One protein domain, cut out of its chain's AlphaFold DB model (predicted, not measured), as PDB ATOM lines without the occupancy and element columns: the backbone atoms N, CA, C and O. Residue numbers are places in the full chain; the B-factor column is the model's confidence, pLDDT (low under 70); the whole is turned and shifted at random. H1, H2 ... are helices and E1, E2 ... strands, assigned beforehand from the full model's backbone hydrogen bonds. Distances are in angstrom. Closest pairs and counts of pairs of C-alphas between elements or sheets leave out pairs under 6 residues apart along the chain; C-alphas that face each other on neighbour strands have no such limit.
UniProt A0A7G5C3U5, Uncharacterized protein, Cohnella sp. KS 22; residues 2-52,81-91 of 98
ATOM      1  N   ASN A   2     129.851 103.065 192.742       63.53
ATOM      2  CA  ASN A   2     130.117 104.447 193.149       63.53
ATOM      3  C   ASN A   2     130.172 105.309 191.886       63.53
ATOM      4  O   ASN A   2     130.978 105.051 190.997       63.53
ATOM      5  N   LYS A   3     129.268 106.283 191.766       81.19
ATOM      6  CA  LYS A   3     129.293 107.222 190.641       81.19
ATOM      7  C   LYS A   3     130.477 108.167 190.812       81.19
ATOM      8  O   LYS A   3     130.645 108.740 191.888       81.19
ATOM      9  N   VAL A   4     131.246 108.354 189.743       86.81
ATOM     10  CA  VAL A   4     132.252 109.417 189.671       86.81
ATOM     11  C   VAL A   4     131.519 110.758 189.671       86.81
ATOM     12  O   VAL A   4     130.599 110.966 188.880       86.81
ATOM     13  N   LYS A   5     131.895 111.641 190.592       91.69
ATOM     14  CA  LYS A   5     131.381 113.010 190.716       91.69
ATOM     15  C   LYS A   5     132.419 114.036 190.284       91.69
ATOM     16  O   LYS A   5     132.057 115.074 189.745       91.69
ATOM     17  N   GLU A   6     133.688 113.726 190.519       93.88
ATOM     18  CA  GLU A   6     134.816 114.612 190.272       93.88
ATOM     19  C   GLU A   6     136.015 113.797 189.788       93.88
ATOM     20  O   GLU A   6     136.234 112.670 190.240       93.88
ATOM     21  N   VAL A   7     136.778 114.377 188.864       92.81
ATOM     22  CA  VAL A   7     138.020 113.808 188.341       92.81
ATOM     23  C   VAL A   7     139.144 114.793 188.616       92.81
ATOM     24  O   VAL A   7     139.119 115.917 188.120       92.81
ATOM     25  N   ILE A   8     140.139 114.352 189.376       94.00
ATOM     26  CA  ILE A   8     141.361 115.102 189.644       94.00
ATOM     27  C   ILE A   8     142.463 114.507 188.772       94.00
ATOM     28  O   ILE A   8     142.854 113.353 188.951       94.00
ATOM     29  N   LEU A   9     142.972 115.304 187.835       91.06
ATOM     30  CA  LEU A   9     144.214 115.014 187.124       91.06
ATOM     31  C   LEU A   9     145.345 115.796 187.782       91.06
ATOM     32  O   LEU A   9     145.259 117.018 187.909       91.06
ATOM     33  N   ASN A  10     146.422 115.116 188.166       88.81
ATOM     34  CA  ASN A  10     147.606 115.831 188.631       88.81
ATOM     35  C   ASN A  10     148.340 116.503 187.441       88.81
ATOM     36  O   ASN A  10     148.314 116.016 186.306       88.81
ATOM     37  N   ASN A  11     149.019 117.629 187.691       90.56
ATOM     38  CA  ASN A  11     149.729 118.368 186.634       90.56
ATOM     39  C   ASN A  11     150.883 117.563 186.015       90.56
ATOM     40  O   ASN A  11     151.147 117.687 184.823       90.56
ATOM     41  N   ALA A  12     151.553 116.715 186.801       91.25
ATOM     42  CA  ALA A  12     152.661 115.893 186.317       91.25
ATOM     43  C   ALA A  12     152.205 114.858 185.272       91.25
ATOM     44  O   ALA A  12     152.901 114.614 184.289       91.25
ATOM     45  N   LEU A  13     151.011 114.296 185.449       91.81
ATOM     46  CA  LEU A  13     150.339 113.373 184.551       91.81
ATOM     47  C   LEU A  13     149.973 114.097 183.261       91.81
ATOM     48  O   LEU A  13     150.297 113.606 182.185       91.81
ATOM     49  N   ALA A  14     149.368 115.284 183.357       90.12
ATOM     50  CA  ALA A  14     149.043 116.092 182.184       90.12
ATOM     51  C   ALA A  14     150.298 116.420 181.352       90.12
ATOM     52  O   ALA A  14     150.330 116.149 180.150       90.12
ATOM     53  N   SER A  15     151.363 116.918 181.987       92.12
ATOM     54  CA  SER A  15     152.632 117.211 181.306       92.12
ATOM     55  C   SER A  15     153.316 115.954 180.756       92.12
ATOM     56  O   SER A  15     153.880 115.986 179.661       92.12
ATOM     57  N   GLY A  16     153.251 114.834 181.478       92.06
ATOM     58  CA  GLY A  16     153.795 113.551 181.032       92.06
ATOM     59  C   GLY A  16     153.082 113.016 179.789       92.06
ATOM     60  O   GLY A  16     153.741 112.603 178.834       92.06
ATOM     61  N   LEU A  17     151.750 113.095 179.761       89.69
ATOM     62  CA  LEU A  17     150.932 112.722 178.606       89.69
ATOM     63  C   LEU A  17     151.220 113.615 177.396       89.69
ATOM     64  O   LEU A  17     151.338 113.111 176.276       89.69
ATOM     65  N   GLU A  18     151.374 114.925 177.604       89.00
ATOM     66  CA  GLU A  18     151.735 115.857 176.534       89.00
ATOM     67  C   GLU A  18     153.112 115.523 175.946       89.00
ATOM     68  O   GLU A  18     153.255 115.392 174.726       89.00
ATOM     69  N   SER A  19     154.118 115.336 176.804       90.69
ATOM     70  CA  SER A  19     155.475 114.985 176.383       90.69
ATOM     71  C   SER A  19     155.501 113.662 175.609       90.69
ATOM     72  O   SER A  19     156.017 113.608 174.491       90.69
ATOM     73  N   ALA A  20     154.857 112.617 176.141       88.56
ATOM     74  CA  ALA A  20     154.765 111.314 175.487       88.56
ATOM     75  C   ALA A  20     154.070 111.393 174.119       88.56
ATOM     76  O   ALA A  20     154.519 110.769 173.155       88.56
ATOM     77  N   SER A  21     153.015 112.206 174.014       84.88
ATOM     78  CA  SER A  21     152.302 112.432 172.756       84.88
ATOM     79  C   SER A  21     153.190 113.125 171.721       84.88
ATOM     80  O   SER A  21     153.239 112.702 170.568       84.88
ATOM     81  N   ARG A  22     153.938 114.161 172.128       85.88
ATOM     82  CA  ARG A  22     154.854 114.897 171.243       85.88
ATOM     83  C   ARG A  22     155.995 114.019 170.735       85.88
ATOM     84  O   ARG A  22     156.305 114.079 169.550       85.88
ATOM     85  N   MET A  23     156.576 113.179 171.595       86.56
ATOM     86  CA  MET A  23     157.676 112.277 171.222       86.56
ATOM     87  C   MET A  23     157.285 111.223 170.183       86.56
ATOM     88  O   MET A  23     158.151 110.694 169.493       86.56
ATOM     89  N   ARG A  24     155.995 110.894 170.074       79.38
ATOM     90  CA  ARG A  24     155.494 109.865 169.156       79.38
ATOM     91  C   ARG A  24     154.927 110.406 167.853       79.38
ATOM     92  O   ARG A  24     154.558 109.611 166.993       79.38
ATOM     93  N   LEU A  25     154.908 111.726 167.660       78.00
ATOM     94  CA  LEU A  25     154.534 112.305 166.375       78.00
ATOM     95  C   LEU A  25     155.435 111.747 165.249       78.00
ATOM     96  O   LEU A  25     156.645 111.643 165.438       78.00
ATOM     97  N   PRO A  26     154.875 111.412 164.069       74.56
ATOM     98  CA  PRO A  26     153.492 111.642 163.645       74.56
ATOM     99  C   PRO A  26     152.478 110.551 164.037       74.56
ATOM    100  O   PRO A  26     151.300 110.724 163.727       74.56
ATOM    101  N   TYR A  27     152.909 109.473 164.691       70.56
ATOM    102  CA  TYR A  27     152.097 108.301 165.023       70.56
ATOM    103  C   TYR A  27     151.185 108.531 166.239       70.56
ATOM    104  O   TYR A  27     151.462 109.368 167.102       70.56
ATOM    105  N   GLU A  28     150.084 107.777 166.322       68.62
ATOM    106  CA  GLU A  28     149.189 107.834 167.482       68.62
ATOM    107  C   GLU A  28     149.864 107.261 168.741       68.62
ATOM    108  O   GLU A  28     150.507 106.210 168.714       68.62
ATOM    109  N   CYS A  29     149.702 107.957 169.871       75.50
ATOM    110  CA  CYS A  29     150.225 107.549 171.174       75.50
ATOM    111  C   CYS A  29     149.086 107.200 172.133       75.50
ATOM    112  O   CYS A  29     148.602 108.031 172.884       75.50
ATOM    113  N   CYS A  30     148.669 105.954 172.143       81.25
ATOM    114  CA  CYS A  30     147.647 105.447 173.049       81.25
ATOM    115  C   CYS A  30     148.196 104.999 174.409       81.25
ATOM    116  O   CYS A  30     149.356 104.579 174.544       81.25
ATOM    117  N   GLY A  31     147.307 104.936 175.390       89.75
ATOM    118  CA  GLY A  31     147.605 104.234 176.620       89.75
ATOM    119  C   GLY A  31     146.460 104.207 177.613       89.75
ATOM    120  O   GLY A  31     145.340 104.645 177.334       89.75
ATOM    121  N   VAL A  32     146.779 103.679 178.786       93.06
ATOM    122  CA  VAL A  32     145.889 103.646 179.947       93.06
ATOM    123  C   VAL A  32     146.273 104.724 180.936       93.06
ATOM    124  O   VAL A  32     147.446 105.076 181.064       93.06
ATOM    125  N   VAL A  33     145.275 105.217 181.655       94.50
ATOM    126  CA  VAL A  33     145.441 106.096 182.805       94.50
ATOM    127  C   VAL A  33     145.163 105.284 184.062       94.50
ATOM    128  O   VAL A  33     144.161 104.570 184.146       94.50
ATOM    129  N   TYR A  34     146.063 105.403 185.029       95.44
ATOM    130  CA  TYR A  34     145.951 104.789 186.340       95.44
ATOM    131  C   TYR A  34     145.421 105.779 187.365       95.44
ATOM    132  O   TYR A  34     145.664 106.987 187.274       95.44
ATOM    133  N   GLY A  35     144.723 105.253 188.362       94.44
ATOM    134  CA  GLY A  35     144.225 106.063 189.456       94.44
ATOM    135  C   GLY A  35     143.510 105.262 190.527       94.44
ATOM    136  O   GLY A  35     143.581 104.034 190.570       94.44
ATOM    137  N   THR A  36     142.804 105.985 191.389       94.56
ATOM    138  CA  THR A  36     141.990 105.427 192.472       94.56
ATOM    139  C   THR A  36     140.637 106.132 192.540       94.56
ATOM    140  O   THR A  36     140.535 107.333 192.273       94.56
ATOM    141  N   LEU A  37     139.584 105.390 192.897       93.06
ATOM    142  CA  LEU A  37     138.248 105.934 193.133       93.06
ATOM    143  C   LEU A  37     137.935 105.918 194.630       93.06
ATOM    144  O   LEU A  37     137.797 104.863 195.247       93.06
ATOM    145  N   SER A  38     137.780 107.100 195.217       91.38
ATOM    146  CA  SER A  38     137.374 107.227 196.618       91.38
ATOM    147  C   SER A  38     135.884 106.917 196.821       91.38
ATOM    148  O   SER A  38     135.058 107.050 195.912       91.38
ATOM    149  N   ILE A  39     135.506 106.584 198.060       86.25
ATOM    150  CA  ILE A  39     134.109 106.330 198.465       86.25
ATOM    151  C   ILE A  39     133.205 107.555 198.198       86.25
ATOM    152  O   ILE A  39     132.017 107.402 197.920       86.25
ATOM    153  N   GLY A  40     133.765 108.771 198.205       89.38
ATOM    154  CA  GLY A  40     133.051 110.016 197.895       89.38
ATOM    155  C   GLY A  40     132.739 110.235 196.408       89.38
ATOM    156  O   GLY A  40     131.997 111.163 196.078       89.38
ATOM    157  N   GLY A  41     133.265 109.386 195.518       91.81
ATOM    158  CA  GLY A  41     133.130 109.533 194.068       91.81
ATOM    159  C   GLY A  41     134.180 110.451 193.435       91.81
ATOM    160  O   GLY A  41     133.973 110.906 192.313       91.81
ATOM    161  N   VAL A  42     135.283 110.738 194.131       94.25
ATOM    162  CA  VAL A  42     136.427 111.474 193.567       94.25
ATOM    163  C   VAL A  42     137.399 110.469 192.959       94.25
ATOM    164  O   VAL A  42     137.912 109.608 193.681       94.25
ATOM    165  N   LEU A  43     137.621 110.574 191.650       94.31
ATOM    166  CA  LEU A  43     138.583 109.785 190.884       94.31
ATOM    167  C   LEU A  43     139.885 110.576 190.779       94.31
ATOM    168  O   LEU A  43     139.904 111.656 190.193       94.31
ATOM    169  N   THR A  44     140.967 110.043 191.337       94.81
ATOM    170  CA  THR A  44     142.293 110.668 191.253       94.81
ATOM    171  C   THR A  44     143.129 109.908 190.243       94.81
ATOM    172  O   THR A  44     143.471 108.752 190.480       94.81
ATOM    173  N   ALA A  45     143.434 110.544 189.114       95.06
ATOM    174  CA  ALA A  45     144.324 110.016 188.092       95.06
ATOM    175  C   ALA A  45     145.757 110.492 188.365       95.06
ATOM    176  O   ALA A  45     146.023 111.698 188.418       95.06
ATOM    177  N   ASP A  46     146.681 109.547 188.540       93.44
ATOM    178  CA  ASP A  46     148.043 109.833 189.011       93.44
ATOM    179  C   ASP A  46     149.164 109.240 188.153       93.44
ATOM    180  O   ASP A  46     150.333 109.577 188.349       93.44
ATOM    181  N   GLY A  47     148.825 108.405 187.173       93.44
ATOM    182  CA  GLY A  47     149.806 107.733 186.338       93.44
ATOM    183  C   GLY A  47     149.239 107.319 184.995       93.44
ATOM    184  O   GLY A  47     148.035 107.366 184.757       93.44
ATOM    185  N   PHE A  48     150.125 106.902 184.101       94.38
ATOM    186  CA  PHE A  48     149.750 106.356 182.807       94.38
ATOM    187  C   PHE A  48     150.771 105.323 182.348       94.38
ATOM    188  O   PHE A  48     151.907 105.305 182.824       94.38
ATOM    189  N   SER A  49     150.365 104.485 181.401       93.00
ATOM    190  CA  SER A  49     151.276 103.621 180.659       93.00
ATOM    191  C   SER A  49     150.967 103.684 179.176       93.00
ATOM    192  O   SER A  49     149.804 103.710 178.765       93.00
ATOM    193  N   LEU A  50     152.031 103.728 178.381       90.88
ATOM    194  CA  LEU A  50     151.955 103.671 176.934       90.88
ATOM    195  C   LEU A  50     151.740 102.230 176.502       90.88
ATOM    196  O   LEU A  50     152.516 101.357 176.872       90.88
ATOM    197  N   LEU A  51     150.751 102.006 175.648       89.88
ATOM    198  CA  LEU A  51     150.517 100.690 175.060       89.88
ATOM    199  C   LEU A  51     150.963 100.701 173.598       89.88
ATOM    200  O   LEU A  51     150.935 101.749 172.945       89.88
ATOM    201  N   ARG A  52     151.436  99.566 173.079       86.88
ATOM    202  CA  ARG A  52     151.706  99.415 171.646       86.88
ATOM    203  C   ARG A  52     150.387  99.440 170.872       86.88
ATOM    204  O   ARG A  52     149.389  98.858 171.305       86.88
ATOM    205  N   ARG A  81     146.503 100.372 192.245       93.19
ATOM    206  CA  ARG A  81     145.843 101.296 191.325       93.19
ATOM    207  C   ARG A  81     144.853 100.540 190.452       93.19
ATOM    208  O   ARG A  81     144.950  99.330 190.259       93.19
ATOM    209  N   GLU A  82     143.923 101.283 189.881       93.81
ATOM    210  CA  GLU A  82     142.977 100.798 188.883       93.81
ATOM    211  C   GLU A  82     143.256 101.460 187.534       93.81
ATOM    212  O   GLU A  82     143.831 102.549 187.464       93.81
ATOM    213  N   ILE A  83     142.825 100.814 186.449       94.12
ATOM    214  CA  ILE A  83     142.713 101.484 185.153       94.12
ATOM    215  C   ILE A  83     141.437 102.319 185.192       94.12
ATOM    216  O   ILE A  83     140.331 101.781 185.208       94.12
ATOM    217  N   VAL A  84     141.604 103.637 185.206       93.50
ATOM    218  CA  VAL A  84     140.509 104.604 185.366       93.50
ATOM    219  C   VAL A  84     140.132 105.298 184.060       93.50
ATOM    220  O   VAL A  84     139.150 106.036 184.003       93.50
ATOM    221  N   GLY A  85     140.898 105.066 182.995       90.62
ATOM    222  CA  GLY A  85     140.592 105.597 181.677       90.62
ATOM    223  C   GLY A  85     141.610 105.219 180.613       90.62
ATOM    224  O   GLY A  85     142.623 104.569 180.875       90.62
ATOM    225  N   PHE A  86     141.327 105.679 179.400       89.81
ATOM    226  CA  PHE A  86     142.200 105.576 178.236       89.81
ATOM    227  C   PHE A  86     142.530 106.971 177.740       89.81
ATOM    228  O   PHE A  86     141.706 107.880 177.851       89.81
ATOM    229  N   PHE A  87     143.706 107.130 177.148       86.31
ATOM    230  CA  PHE A  87     144.042 108.356 176.444       86.31
ATOM    231  C   PHE A  87     144.520 108.042 175.031       86.31
ATOM    232  O   PHE A  87     145.215 107.055 174.779       86.31
ATOM    233  N   THR A  88     144.123 108.904 174.103       76.44
ATOM    234  CA  THR A  88     144.591 108.891 172.722       76.44
ATOM    235  C   THR A  88     144.699 110.354 172.270       76.44
ATOM    236  O   THR A  88     143.728 111.109 172.389       76.44
ATOM    237  N   PRO A  89     145.874 110.820 171.812       64.88
ATOM    238  CA  PRO A  89     146.031 112.126 171.210       64.88
ATOM    239  C   PRO A  89     145.479 112.028 169.793       64.88
ATOM    240  O   PRO A  89     146.186 111.722 168.837       64.88
ATOM    241  N   THR A  90     144.175 112.238 169.657       58.31
ATOM    242  CA  THR A  90     143.537 112.237 168.343       58.31
ATOM    243  C   THR A  90     144.055 113.440 167.543       58.31
ATOM    244  O   THR A  90     143.997 114.569 168.036       58.31
ATOM    245  N   ARG A  91     144.480 113.255 166.285       53.38
ATOM    246  CA  ARG A  91     144.725 114.383 165.351       53.38
ATOM    247  C   ARG A  91     143.435 115.061 164.856       53.38
ATOM    248  O   ARG A  91     143.485 116.095 164.199       53.38
TER     249      ARG A  91
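Overview. This is residues 2 to 52 and 81 to 91 of the 98 residues of an uncharacterized protein of Cohnella sp. KS 22 (UniProt A0A7G5C3U5). A strongly twisted, curled sheet of four strands has one helix, H1, over one face, running along its strands; no named helix covers the other face. The hairpin E2 and E3 makes the inner part of the sheet, with the short E1 at one edge and E4 at the other, and the loop of the hairpin and the link from H1 to E2 lie at opposite ends of the long axis. The printed part has 62 residues with one named helix and four named strands, in the order E1, H1, E2, E3, E4; the sheet is mixed, in the order E1, E3, E2, E4, and the class is mixed, helices and strands. The whole is only just compact, close to loose, with a radius of gyration of the C-alphas of 12.5 A, and elongated, with spans of 40 by 20 by 20 A.

Arrangement. Start with the inner strands E2, residues 31 to 37, and E3, residues 42 to 50, an antiparallel hairpin at 155 degrees; look for N 34 and O 47, 2.8 A apart and within hydrogen-bond range. E3 bends by 53 degrees at residue 46. Beside E3 is the edge strand E1, residues 6 to 9, parallel to it at 38 degrees, with N 8 and O 43 within hydrogen-bond range at 2.8 A. Beside E2 is the other edge strand, E4, residues 82 to 87, antiparallel at 140 degrees, with N 33 and O 85 at 2.8 A, within hydrogen-bond range. E1 and E4 are apart. Now find the helix H1, residues 11 to 23, which is on the sheet at a height over the sheet of 10.1 A. It lies over E3 and E2 and runs along the strands, at 2 degrees to E2 on the local plane. The closest C-alphas of H1 and E3 are those of Leu 13 and Gly 47, 5.9 A apart. In H1 every O i to N i+4 pair is within hydrogen-bond range.

Along the chain. Find C-alpha 6 at (134.816, 114.612, 190.272), where E1 begins; it runs to residue 9. From C-alpha 11 at (149.729, 118.368, 186.634), H1 runs 18.4 A to C-alpha 23. E2 spans 19.1 A and E3, the longest strand, 24.1 A. E4 covers 14.6 A and ends at C-alpha 87, at (144.042, 108.356, 176.444).

Size, cuts and confidence. The two C-alphas farthest apart are those of Pro 26 and Ile 39, at 40.2 A. Residues 53 to 80 are not printed, and C-alphas 52 and 81 are 20.6 A apart across this cut, in the link from E3 to E4. Of the links that are printed whole, E1 to H1 and E2 to E3 are tight and H1 to E2 is short. The mean pLDDT of the printed part is 87.1; look for values under 70 at residues 2, 28 and 89 to 91.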